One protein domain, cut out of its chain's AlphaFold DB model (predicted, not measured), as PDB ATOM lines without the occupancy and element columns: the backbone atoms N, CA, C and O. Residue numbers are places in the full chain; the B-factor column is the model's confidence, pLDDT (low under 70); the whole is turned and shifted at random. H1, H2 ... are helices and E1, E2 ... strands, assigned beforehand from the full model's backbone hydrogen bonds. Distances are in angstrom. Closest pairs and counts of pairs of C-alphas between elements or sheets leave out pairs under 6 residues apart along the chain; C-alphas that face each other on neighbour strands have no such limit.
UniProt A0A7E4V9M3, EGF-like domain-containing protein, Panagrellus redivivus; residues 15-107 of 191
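Overview. This is residues 15 to 107 of the 191 residues of the protein "EGF-like domain-containing protein" of Panagrellus redivivus (UniProt A0A7E4V9M3). A long, thin two-stranded hairpin, E1 and E2, reaches out as an arm from a small loop-rich body built round a shorter hairpin, E3 and E4, and a short helix, H1, sits at the end of the model away from the arm's tip. The looping stretch of residues 42 to 63 leads from the arm into the body, and residues 27 to 32 at the tip of the arm stick out free. The printed part has 93 residues with four named strands and one named helix, in the order E1 E2 E3 E4 H1; each hairpin is an antiparallel sheet of two strands. The class is mostly strand, though under half of the residues are in named elements. The whole is extended, with a radius of gyration of the C-alphas of 20.5 A and spans of 70 by 34 by 27 A, the arm making much of the length.

Along the chain. Start at C-alpha 18, at (112.741, 92.454, 121.889), where E1 begins; it covers residues 18 to 28 and is 31.2 A long. E2, residues 31 to 41, is 31.8 A long. Further along, find E3 at residues 64 to 70 and E4 at residues 77 to 83, with C-alpha 77 at (129.756, 86.540, 133.830); each is 18.6 A long. H1, residues 99 to 106, is 10.5 A long and ends at C-alpha 106, at (149.181, 76.067, 103.802).

Arrangement. Look first at E1 and E2, a hairpin over a tight link, antiparallel with 162 degrees between their directions. N 20 and O 39 are within hydrogen-bond range at 2.8 A, and so are N 33 and O 26 at 3.1 A. The C-alphas of Thr 19 and Asp 40 face each other at 4.3 A. Next, E3 and E4 form a hairpin over a short link, antiparallel at 151 degrees; here N 67 and O 80 are within hydrogen-bond range at 2.9 A, and the C-alphas of Gly 64 and Cys 83 face each other at 4.2 A. E2 and E3 are apart, and so are E1 and E4. After E4, residues 87 to 88 pair with residues 94 to 95, antiparallel. In H1 every O i to N i+4 pair is within hydrogen-bond range; H1 is apart from E1, E2 and E3.

Size, cuts and confidence. The two C-alphas farthest apart are those of Glu 30 and Ile 105, at 70.6 A. The printed part has no cut. The links from E2 to E3, 22 residues, and from E4 to H1, 15 residues, are long. The mean pLDDT of the printed part is 77.3; look for values under 70 at residues 29 and 31, 44 to 58, and 76 to 77.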
ATOM      1  N   ALA A  15     113.803  85.557 127.371       79.31
ATOM      2  CA  ALA A  15     112.445  86.110 127.452       79.31
ATOM      3  C   ALA A  15     112.384  87.651 127.361       79.31
ATOM      4  O   ALA A  15     111.323  88.207 127.097       79.31
ATOM      5  N   HIS A  16     113.507  88.336 127.585       83.94
ATOM      6  CA  HIS A  16     113.634  89.789 127.498       83.94
ATOM      7  C   HIS A  16     114.104  90.260 126.109       83.94
ATOM      8  O   HIS A  16     114.305  91.451 125.906       83.94
ATOM      9  N   VAL A  17     114.288  89.353 125.144       83.94
ATOM     10  CA  VAL A  17     114.630  89.720 123.763       83.94
ATOM     11  C   VAL A  17     113.465  90.475 123.127       83.94
ATOM     12  O   VAL A  17     112.325  90.011 123.150       83.94
ATOM     13  N   GLY A  18     113.753  91.630 122.536       86.50
ATOM     14  CA  GLY A  18     112.741  92.454 121.889       86.50
ATOM     15  C   GLY A  18     113.216  93.868 121.582       86.50
ATOM     16  O   GLY A  18     114.322  94.272 121.936       86.50
ATOM     17  N   THR A  19     112.354  94.629 120.916       87.25
ATOM     18  CA  THR A  19     112.590  96.041 120.613       87.25
ATOM     19  C   THR A  19     112.043  96.906 121.741       87.25
ATOM     20  O   THR A  19     110.850  96.879 122.047       87.25
ATOM     21  N   TYR A  20     112.915  97.700 122.349       89.12
ATOM     22  CA  TYR A  20     112.573  98.658 123.388       89.12
ATOM     23  C   TYR A  20     112.488 100.055 122.780       89.12
ATOM     24  O   TYR A  20     113.470 100.581 122.256       89.12
ATOM     25  N   GLU A  21     111.310 100.673 122.858       89.94
ATOM     26  CA  GLU A  21     111.079 102.023 122.343       89.94
ATOM     27  C   GLU A  21     111.068 103.057 123.473       89.94
ATOM     28  O   GLU A  21     110.292 102.969 124.426       89.94
ATOM     29  N   CYS A  22     111.893 104.091 123.333       86.56
ATOM     30  CA  CYS A  22     111.780 105.325 124.094       86.56
ATOM     31  C   CYS A  22     110.974 106.333 123.270       86.56
ATOM     32  O   CYS A  22     111.402 106.764 122.194       86.56
ATOM     33  N   VAL A  23     109.796 106.701 123.777       88.00
ATOM     34  CA  VAL A  23     108.875 107.631 123.120       88.00
ATOM     35  C   VAL A  23     108.779 108.907 123.946       88.00
ATOM     36  O   VAL A  23     108.308 108.889 125.081       88.00
ATOM     37  N   VAL A  24     109.207 110.026 123.365       85.06
ATOM     38  CA  VAL A  24     109.112 111.349 123.991       85.06
ATOM     39  C   VAL A  24     108.056 112.161 123.258       85.06
ATOM     40  O   VAL A  24     108.218 112.508 122.087       85.06
ATOM     41  N   THR A  25     106.972 112.479 123.959       84.88
ATOM     42  CA  THR A  25     105.901 113.349 123.468       84.88
ATOM     43  C   THR A  25     106.086 114.753 124.023       84.88
ATOM     44  O   THR A  25     106.168 114.924 125.242       84.88
ATOM     45  N   PHE A  26     106.106 115.769 123.165       82.94
ATOM     46  CA  PHE A  26     106.123 117.159 123.614       82.94
ATOM     47  C   PHE A  26     105.100 117.999 122.855       82.94
ATOM     48  O   PHE A  26     104.922 117.879 121.643       82.94
ATOM     49  N   LYS A  27     104.439 118.882 123.606       78.75
ATOM     50  CA  LYS A  27     103.482 119.849 123.076       78.75
ATOM     51  C   LYS A  27     104.229 121.078 122.602       78.75
ATOM     52  O   LYS A  27     104.786 121.815 123.416       78.75
ATOM     53  N   LYS A  28     104.224 121.320 121.293       73.00
ATOM     54  CA  LYS A  28     104.767 122.550 120.720       73.00
ATOM     55  C   LYS A  28     103.666 123.255 119.939       73.00
ATOM     56  O   LYS A  28     103.289 122.795 118.871       73.00
ATOM     57  N   PHE A  29     103.178 124.369 120.496       63.94
ATOM     58  CA  PHE A  29     102.262 125.310 119.837       63.94
ATOM     59  C   PHE A  29     101.133 124.617 119.048       63.94
ATOM     60  O   PHE A  29     101.020 124.810 117.845       63.94
ATOM     61  N   GLU A  30     100.319 123.812 119.747       70.06
ATOM     62  CA  GLU A  30      99.078 123.187 119.237       70.06
ATOM     63  C   GLU A  30      99.227 121.873 118.439       70.06
ATOM     64  O   GLU A  30      98.225 121.204 118.207       70.06
ATOM     65  N   ASN A  31     100.452 121.423 118.134       66.44
ATOM     66  CA  ASN A  31     100.710 120.085 117.585       66.44
ATOM     67  C   ASN A  31     101.517 119.210 118.557       66.44
ATOM     68  O   ASN A  31     102.543 119.633 119.103       66.44
ATOM     69  N   ASP A  32     101.067 117.967 118.738       77.19
ATOM     70  CA  ASP A  32     101.817 116.937 119.457       77.19
ATOM     71  C   ASP A  32     102.930 116.404 118.543       77.19
ATOM     72  O   ASP A  32     102.666 115.845 117.477       77.19
ATOM     73  N   GLN A  33     104.190 116.587 118.946       77.06
ATOM     74  CA  GLN A  33     105.335 115.965 118.279       77.06
ATOM     75  C   GLN A  33     105.804 114.758 119.087       77.06
ATOM     76  O   GLN A  33     105.886 114.805 120.319       77.06
ATOM     77  N   VAL A  34     106.119 113.676 118.376       82.44
ATOM     78  CA  VAL A  34     106.561 112.409 118.959       82.44
ATOM     79  C   VAL A  34     107.940 112.076 118.407       82.44
ATOM     80  O   VAL A  34     108.092 111.856 117.207       82.44
ATOM     81  N   LEU A  35     108.941 112.027 119.282       81.62
ATOM     82  CA  LEU A  35     110.252 111.464 118.966       81.62
ATOM     83  C   LEU A  35     110.285 110.017 119.444       81.62
ATOM     84  O   LEU A  35     109.936 109.736 120.591       81.62
ATOM     85  N   ARG A  36     110.703 109.112 118.559       86.00
ATOM     86  CA  ARG A  36     110.891 107.696 118.873       86.00
ATOM     87  C   ARG A  36     112.349 107.319 118.683       86.00
ATOM     88  O   ARG A  36     112.935 107.634 117.651       86.00
ATOM     89  N   SER A  37     112.901 106.635 119.673       84.06
ATOM     90  CA  SER A  37     114.175 105.933 119.581       84.06
ATOM     91  C   SER A  37     113.920 104.472 119.915       84.06
ATOM     92  O   SER A  37     113.309 104.194 120.943       84.06
ATOM     93  N   ALA A  38     114.345 103.559 119.050       85.81
ATOM     94  CA  ALA A  38     114.177 102.124 119.243       85.81
ATOM     95  C   ALA A  38     115.548 101.468 119.425       85.81
ATOM     96  O   ALA A  38     116.494 101.798 118.708       85.81
ATOM     97  N   VAL A  39     115.645 100.554 120.388       82.81
ATOM     98  CA  VAL A  39     116.836  99.744 120.657       82.81
ATOM     99  C   VAL A  39     116.419  98.284 120.653       82.81
ATOM    100  O   VAL A  39     115.555  97.885 121.431       82.81
ATOM    101  N   ASP A  40     117.036  97.483 119.795       81.56
ATOM    102  CA  ASP A  40     116.839  96.038 119.801       81.56
ATOM    103  C   ASP A  40     117.752  95.398 120.847       81.56
ATOM    104  O   ASP A  40     118.972  95.567 120.804       81.56
ATOM    105  N   LEU A  41     117.158  94.653 121.778       79.69
ATOM    106  CA  LEU A  41     117.883  93.828 122.733       79.69
ATOM    107  C   LEU A  41     117.874  92.381 122.251       79.69
ATOM    108  O   LEU A  41     116.814  91.763 122.145       79.69
ATOM    109  N   GLU A  42     119.061  91.831 122.027       74.19
ATOM    110  CA  GLU A  42     119.254  90.402 121.819       74.19
ATOM    111  C   GLU A  42     120.053  89.785 122.958       74.19
ATOM    112  O   GLU A  42     120.933  90.412 123.543       74.19
ATOM    113  N   VAL A  43     119.721  88.535 123.269       73.44
ATOM    114  CA  VAL A  43     120.317  87.756 124.349       73.44
ATOM    115  C   VAL A  43     120.696  86.414 123.753       73.44
ATOM    116  O   VAL A  43     119.841  85.738 123.178       73.44
ATOM    117  N   GLN A  44     121.972  86.055 123.854       67.88
ATOM    118  CA  GLN A  44     122.490  84.791 123.341       67.88
ATOM    119  C   GLN A  44     122.847  83.859 124.490       67.88
ATOM    120  O   GLN A  44     123.634  84.213 125.369       67.88
ATOM    121  N   ASP A  45     122.281  82.654 124.448       65.56
ATOM    122  CA  ASP A  45     122.665  81.565 125.335       65.56
ATOM    123  C   ASP A  45     123.948  80.932 124.788       65.56
ATOM    124  O   ASP A  45     123.945  80.305 123.731       65.56
ATOM    125  N   CYS A  46     125.062  81.109 125.499       63.59
ATOM    126  CA  CYS A  46     126.359  80.556 125.089       63.59
ATOM    127  C   CYS A  46     126.583  79.110 125.568       63.59
ATOM    128  O   CYS A  46     127.647  78.546 125.333       63.59
ATOM    129  N   PHE A  47     125.609  78.525 126.277       57.38
ATOM    130  CA  PHE A  47     125.732  77.220 126.937       57.38
ATOM    131  C   PHE A  47     125.231  76.032 126.101       57.38
ATOM    132  O   PHE A  47     125.567  74.896 126.427       57.38
ATOM    133  N   GLU A  48     124.452  76.260 125.040       54.00
ATOM    134  CA  GLU A  48     124.014  75.187 124.136       54.00
ATOM    135  C   GLU A  48     125.022  75.026 123.001       54.00
ATOM    136  O   GLU A  48     125.100  75.893 122.133       54.00
ATOM    137  N   ASP A  49     125.776  73.921 123.064       50.41
ATOM    138  CA  ASP A  49     126.627  73.305 122.042       50.41
ATOM    139  C   ASP A  49     127.327  74.267 121.063       50.41
ATOM    140  O   ASP A  49     126.714  74.972 120.266       50.41
ATOM    141  N   SER A  50     128.659  74.202 121.033       50.47
ATOM    142  CA  SER A  50     129.586  75.022 120.227       50.47
ATOM    143  C   SER A  50     129.283  75.164 118.721       50.47
ATOM    144  O   SER A  50     129.927  75.965 118.045       50.47
ATOM    145  N   ASN A  51     128.306  74.425 118.191       48.62
ATOM    146  CA  ASN A  51     127.829  74.512 116.814       48.62
ATOM    147  C   ASN A  51     126.617  75.445 116.612       48.62
ATOM    148  O   ASN A  51     126.431  75.934 115.499       48.62
ATOM    149  N   SER A  52     125.788  75.713 117.629       46.75
ATOM    150  CA  SER A  52     124.570  76.540 117.484       46.75
ATOM    151  C   SER A  52     124.798  78.033 117.711       46.75
ATOM    152  O   SER A  52     124.078  78.862 117.154       46.75
ATOM    153  N   THR A  53     125.822  78.397 118.483       49.47
ATOM    154  CA  THR A  53     126.162  79.793 118.803       49.47
ATOM    155  C   THR A  53     126.716  80.577 117.608       49.47
ATOM    156  O   THR A  53     126.696  81.805 117.618       49.47
ATOM    157  N   GLN A  54     127.139  79.904 116.533       49.88
ATOM    158  CA  GLN A  54     127.646  80.548 115.311       49.88
ATOM    159  C   GLN A  54     126.549  81.067 114.360       49.88
ATOM    160  O   GLN A  54     126.865  81.765 113.402       49.88
ATOM    161  N   LEU A  55     125.267  80.743 114.585       49.66
ATOM    162  CA  LEU A  55     124.205  80.932 113.579       49.66
ATOM    163  C   LEU A  55     123.204  82.061 113.868       49.66
ATOM    164  O   LEU A  55     122.295  82.280 113.065       49.66
ATOM    165  N   SER A  56     123.347  82.802 114.971       56.56
ATOM    166  CA  SER A  56     122.556  84.026 115.137       56.56
ATOM    167  C   SER A  56     123.150  85.149 114.287       56.56
ATOM    168  O   SER A  56     124.320  85.493 114.444       56.56
ATOM    169  N   ASN A  57     122.328  85.775 113.438       58.62
ATOM    170  CA  ASN A  57     122.722  86.912 112.593       58.62
ATOM    171  C   ASN A  57     123.245  88.130 113.378       58.62
ATOM    172  O   ASN A  57     123.750  89.065 112.760       58.62
ATOM    173  N   ARG A  58     123.113  88.153 114.712       64.25
ATOM    174  CA  ARG A  58     123.696  89.193 115.572       64.25
ATOM    175  C   ARG A  58     124.699  88.648 116.598       64.25
ATOM    176  O   ARG A  58     124.875  89.259 117.647       64.25
ATOM    177  N   ASN A  59     125.338  87.498 116.342       71.81
ATOM    178  CA  ASN A  59     126.521  87.094 117.113       71.81
ATOM    179  C   ASN A  59     127.593  88.191 116.977       71.81
ATOM    180  O   ASN A  59     127.984  88.501 115.850       71.81
ATOM    181  N   PRO A  60     128.032  88.811 118.089       74.19
ATOM    182  CA  PRO A  60     129.034  89.864 118.028       74.19
ATOM    183  C   PRO A  60     130.412  89.334 117.605       74.19
ATOM    184  O   PRO A  60     131.231  90.119 117.153       74.19
ATOM    185  N   CYS A  61     130.682  88.032 117.722       81.31
ATOM    186  CA  CYS A  61     131.933  87.414 117.294       81.31
ATOM    187  C   CYS A  61     131.870  87.070 115.796       81.31
ATOM    188  O   CYS A  61     131.249  86.080 115.411       81.31
ATOM    189  N   GLN A  62     132.528  87.867 114.951       81.69
ATOM    190  CA  GLN A  62     132.446  87.714 113.493       81.69
ATOM    191  C   GLN A  62     133.145  86.441 112.986       81.69
ATOM    192  O   GLN A  62     132.586  85.707 112.172       81.69
ATOM    193  N   TYR A  63     134.358  86.172 113.480       83.44
ATOM    194  CA  TYR A  63     135.184  85.022 113.093       83.44
ATOM    195  C   TYR A  63     135.684  84.253 114.326       83.44
ATOM    196  O   TYR A  63     136.881  84.208 114.631       83.44
ATOM    197  N   GLY A  64     134.755  83.656 115.075       81.38
ATOM    198  CA  GLY A  64     135.084  82.928 116.298       81.38
ATOM    199  C   GLY A  64     133.884  82.306 117.000       81.38
ATOM    200  O   GLY A  64     132.767  82.291 116.483       81.38
ATOM    201  N   ALA A  65     134.138  81.795 118.200       78.94
ATOM    202  CA  ALA A  65     133.116  81.281 119.098       78.94
ATOM    203  C   ALA A  65     132.810  82.294 120.205       78.94
ATOM    204  O   ALA A  65     133.685  83.029 120.664       78.94
ATOM    205  N   CYS A  66     131.557  82.314 120.649       77.88
ATOM    206  CA  CYS A  66     131.130  83.110 121.788       77.88
ATOM    207  C   CYS A  66     131.190  82.250 123.056       77.88
ATOM    208  O   CYS A  66     130.582  81.181 123.099       77.88
ATOM    209  N   VAL A  67     131.912  82.711 124.077       78.44
ATOM    210  CA  VAL A  67     132.064  82.023 125.364       78.44
ATOM    211  C   VAL A  67     131.729  82.963 126.520       78.44
ATOM    212  O   VAL A  67     131.924  84.177 126.436       78.44
ATOM    213  N   ILE A  68     131.222  82.407 127.617       77.31
ATOM    214  CA  ILE A  68     131.017  83.154 128.860       77.31
ATOM    215  C   ILE A  68     132.233  82.922 129.750       77.31
ATOM    216  O   ILE A  68     132.550  81.793 130.114       77.31
ATOM    217  N   GLU A  69     132.923  84.005 130.096       78.06
ATOM    218  CA  GLU A  69     134.036  83.990 131.034       78.06
ATOM    219  C   GLU A  69     133.561  84.579 132.364       78.06
ATOM    220  O   GLU A  69     133.087  85.714 132.423       78.06
ATOM    221  N   THR A  70     133.685  83.813 133.443       78.56
ATOM    222  CA  THR A  70     133.423  84.320 134.791       78.56
ATOM    223  C   THR A  70     134.660  85.051 135.298       78.56
ATOM    224  O   THR A  70     135.743  84.468 135.395       78.56
ATOM    225  N   ASP A  71     134.514  86.326 135.648       77.19
ATOM    226  CA  ASP A  71     135.580  87.069 136.311       77.19
ATOM    227  C   ASP A  71     135.775  86.533 137.737       77.19
ATOM    228  O   ASP A  71     134.879  86.613 138.580       77.19
ATOM    229  N   GLN A  72     136.964  85.998 138.021       78.62
ATOM    230  CA  GLN A  72     137.304  85.405 139.317       78.62
ATOM    231  C   GLN A  72     137.256  86.417 140.472       78.62
ATOM    232  O   GLN A  72     137.112  86.018 141.625       78.62
ATOM    233  N   VAL A  73     137.384  87.716 140.183       77.25
ATOM    234  CA  VAL A  73     137.432  88.765 141.212       77.25
ATOM    235  C   VAL A  73     136.039  89.270 141.565       77.25
ATOM    236  O   VAL A  73     135.744  89.524 142.731       77.25
ATOM    237  N   THR A  74     135.174  89.426 140.566       74.94
ATOM    238  CA  THR A  74     133.862  90.064 140.735       74.94
ATOM    239  C   THR A  74     132.688  89.091 140.644       74.94
ATOM    240  O   THR A  74     131.567  89.471 140.970       74.94
ATOM    241  N   SER A  75     132.937  87.830 140.262       71.88
ATOM    242  CA  SER A  75     131.915  86.802 140.000       71.88
ATOM    243  C   SER A  75     130.886  87.198 138.935       71.88
ATOM    244  O   SER A  75     129.830  86.576 138.844       71.88
ATOM    245  N   TYR A  76     131.173  88.221 138.122       68.31
ATOM    246  CA  TYR A  76     130.333  88.569 136.984       68.31
ATOM    247  C   TYR A  76     130.687  87.702 135.781       68.31
ATOM    248  O   TYR A  76     131.856  87.504 135.446       68.31
ATOM    249  N   GLU A  77     129.651  87.211 135.116       68.75
ATOM    250  CA  GLU A  77     129.756  86.540 133.830       68.75
ATOM    251  C   GLU A  77     129.818  87.591 132.724       68.75
ATOM    252  O   GLU A  77     128.934  88.445 132.606       68.75
ATOM    253  N   ARG A  78     130.888  87.555 131.927       71.69
ATOM    254  CA  ARG A  78     131.048  88.418 130.757       71.69
ATOM    255  C   ARG A  78     131.114  87.587 129.488       71.69
ATOM    256  O   ARG A  78     131.705  86.511 129.461       71.69
ATOM    257  N   LEU A  79     130.542  88.132 128.423       74.75
ATOM    258  CA  LEU A  79     130.680  87.580 127.086       74.75
ATOM    259  C   LEU A  79     132.090  87.874 126.564       74.75
ATOM    260  O   LEU A  79     132.572  89.005 126.653       74.75
ATOM    261  N   LYS A  80     132.747  86.851 126.027       82.88
ATOM    262  CA  LYS A  80     134.076  86.924 125.425       82.88
ATOM    263  C   LYS A  80     134.064  86.166 124.103       82.88
ATOM    264  O   LYS A  80     133.486  85.088 124.009       82.88
ATOM    265  N   CYS A  81     134.722  86.720 123.093       84.50
ATOM    266  CA  CYS A  81     134.927  86.031 121.829       84.50
ATOM    267  C   CYS A  81     136.256  85.264 121.848       84.50
ATOM    268  O   CYS A  81     137.307  85.829 122.155       84.50
ATOM    269  N   GLU A  82     136.211  83.981 121.499       87.81
ATOM    270  CA  GLU A  82     137.383  83.166 121.189       87.81
ATOM    271  C   GLU A  82     137.574  83.130 119.674       87.81
ATOM    272  O   GLU A  82     136.848  82.452 118.944       87.81
ATOM    273  N   CYS A  83     138.534  83.920 119.196       87.06
ATOM    274  CA  CYS A  83     138.794  84.078 117.772       87.06
ATOM    275  C   CYS A  83     139.528  82.874 117.186       87.06
ATOM    276  O   CYS A  83     140.389  82.269 117.830       87.06
ATOM    277  N   VAL A  84     139.238  82.576 115.919       87.44
ATOM    278  CA  VAL A  84     140.084  81.687 115.112       87.44
ATOM    279  C   VAL A  84     141.481  82.311 115.010       87.44
ATOM    280  O   VAL A  84     141.595  83.528 114.933       87.44
ATOM    281  N   GLU A  85     142.548  81.504 114.959       86.00
ATOM    282  CA  GLU A  85     143.959  81.960 114.988       86.00
ATOM    283  C   GLU A  85     144.335  83.054 113.967       86.00
ATOM    284  O   GLU A  85     145.387  83.686 114.064       86.00
ATOM    285  N   GLN A  86     143.508  83.220 112.944       86.62
ATOM    286  CA  GLN A  86     143.661  84.153 111.838       86.62
ATOM    287  C   GLN A  86     143.149  85.566 112.163       86.62
ATOM    288  O   GLN A  86     143.566  86.532 111.513       86.62
ATOM    289  N   TYR A  87     142.298  85.680 113.184       89.31
ATOM    290  CA  TYR A  87     141.576  86.882 113.579       89.31
ATOM    291  C   TYR A  87     141.834  87.236 115.046       89.31
ATOM    292  O   TYR A  87     142.252  86.417 115.865       89.31
ATOM    293  N   SER A  88     141.607  88.497 115.371       90.94
ATOM    294  CA  SER A  88     141.864  89.113 116.665       90.94
ATOM    295  C   SER A  88     140.897  90.277 116.895       90.94
ATOM    296  O   SER A  88     140.011  90.535 116.083       90.94
ATOM    297  N   GLY A  89     141.044  90.965 118.024       88.56
ATOM    298  CA  GLY A  89     140.117  92.012 118.447       88.56
ATOM    299  C   GLY A  89     139.054  91.481 119.406       88.56
ATOM    300  O   GLY A  89     138.953  90.281 119.661       88.56
ATOM    301  N   ILE A  90     138.276  92.397 119.981       85.12
ATOM    302  CA  ILE A  90     137.261  92.066 120.998       85.12
ATOM    303  C   ILE A  90     136.123  91.243 120.375       85.12
ATOM    304  O   ILE A  90     135.552  90.381 121.039       85.12
ATOM    305  N   TYR A  91     135.857  91.477 119.088       86.50
ATOM    306  CA  TYR A  91     134.791  90.855 118.301       86.50
ATOM    307  C   TYR A  91     135.312  89.974 117.153       86.50
ATOM    308  O   TYR A  91     134.548  89.557 116.283       86.50
ATOM    309  N   CYS A  92     136.611  89.652 117.151       88.31
ATOM    310  CA  CYS A  92     137.267  88.873 116.093       88.31
ATOM    311  C   CYS A  92     137.160  89.506 114.698       88.31
ATOM    312  O   CYS A  92     137.000  88.796 113.713       88.31
ATOM    313  N   GLU A  93     137.224  90.832 114.621       88.81
ATOM    314  CA  GLU A  93     137.093  91.616 113.386       88.81
ATOM    315  C   GLU A  93     138.444  91.932 112.725       88.81
ATOM    316  O   GLU A  93     138.514  92.179 111.521       88.81
ATOM    317  N   ASP A  94     139.531  91.883 113.500       91.12
ATOM    318  CA  ASP A  94     140.853  92.305 113.059       91.12
ATOM    319  C   ASP A  94     141.678  91.116 112.571       91.12
ATOM    320  O   ASP A  94     142.012  90.211 113.338       91.12
ATOM    321  N   GLU A  95     142.099  91.131 111.311       89.75
ATOM    322  CA  GLU A  95     143.022  90.123 110.790       89.75
ATOM    323  C   GLU A  95     144.418  90.257 111.411       89.75
ATOM    324  O   GLU A  95     145.032  91.330 111.437       89.75
ATOM    325  N   VAL A  96     144.969  89.131 111.863       89.00
ATOM    326  CA  VAL A  96     146.343  89.092 112.365       89.00
ATOM    327  C   VAL A  96     147.321  89.371 111.215       89.00
ATOM    328  O   VAL A  96     147.142  88.993 110.054       89.00
ATOM    329  N   ARG A  97     148.412  90.083 111.503       85.44
ATOM    330  CA  ARG A  97     149.370  90.454 110.460       85.44
ATOM    331  C   ARG A  97     150.079  89.212 109.910       85.44
ATOM    332  O   ARG A  97     150.749  88.494 110.643       85.44
ATOM    333  N   GLY A  98     149.996  89.015 108.595       80.88
ATOM    334  CA  GLY A  98     150.653  87.899 107.899       80.88
ATOM    335  C   GLY A  98     149.787  86.648 107.739       80.88
ATOM    336  O   GLY A  98     150.255  85.673 107.150       80.88
ATOM    337  N   THR A  99     148.529  86.689 108.184       82.94
ATOM    338  CA  THR A  99     147.560  85.602 108.008       82.94
ATOM    339  C   THR A  99     147.400  85.198 106.546       82.94
ATOM    340  O   THR A  99     147.459  84.013 106.226       82.94
ATOM    341  N   TRP A 100     147.314  86.177 105.644       82.81
ATOM    342  CA  TRP A 100     147.071  85.927 104.225       82.81
ATOM    343  C   TRP A 100     148.156  85.070 103.553       82.81
ATOM    344  O   TRP A 100     147.841  84.163 102.788       82.81
ATOM    345  N   TRP A 101     149.443  85.289 103.857       84.19
ATOM    346  CA  TRP A 101     150.515  84.462 103.293       84.19
ATOM    347  C   TRP A 101     150.470  83.040 103.855       84.19
ATOM    348  O   TRP A 101     150.729  82.084 103.126       84.19
ATOM    349  N   ARG A 102     150.135  82.888 105.144       83.06
ATOM    350  CA  ARG A 102     149.998  81.579 105.799       83.06
ATOM    351  C   ARG A 102     148.844  80.792 105.180       83.06
ATOM    352  O   ARG A 102     148.991  79.611 104.888       83.06
ATOM    353  N   GLU A 103     147.732  81.461 104.913       84.25
ATOM    354  CA  GLU A 103     146.575  80.858 104.263       84.25
ATOM    355  C   GLU A 103     146.891  80.419 102.831       84.25
ATOM    356  O   GLU A 103     146.664  79.269 102.462       84.25
ATOM    357  N   VAL A 104     147.551  81.281 102.056       85.38
ATOM    358  CA  VAL A 104     147.972  80.947 100.691       85.38
ATOM    359  C   VAL A 104     148.974  79.790 100.666       85.38
ATOM    360  O   VAL A 104     148.881  78.937  99.791       85.38
ATOM    361  N   ILE A 105     149.927  79.717 101.596       83.44
ATOM    362  CA  ILE A 105     150.947  78.655 101.588       83.44
ATOM    363  C   ILE A 105     150.372  77.313 102.051       83.44
ATOM    364  O   ILE A 105     150.660  76.290 101.431       83.44
ATOM    365  N   PHE A 106     149.589  77.307 103.131       80.19
ATOM    366  CA  PHE A 106     149.181  76.067 103.802       80.19
ATOM    367  C   PHE A 106     147.784  75.582 103.416       80.19
ATOM    368  O   PHE A 106     147.544  74.378 103.432       80.19
ATOM    369  N   TYR A 107     146.881  76.490 103.052       80.81
ATOM    370  CA  TYR A 107     145.477  76.174 102.786       80.81
ATOM    371  C   TYR A 107     145.097  76.325 101.306       80.81
ATOM    372  O   TYR A 107     143.995  75.948 100.914       80.81
TER     373      TYR A 107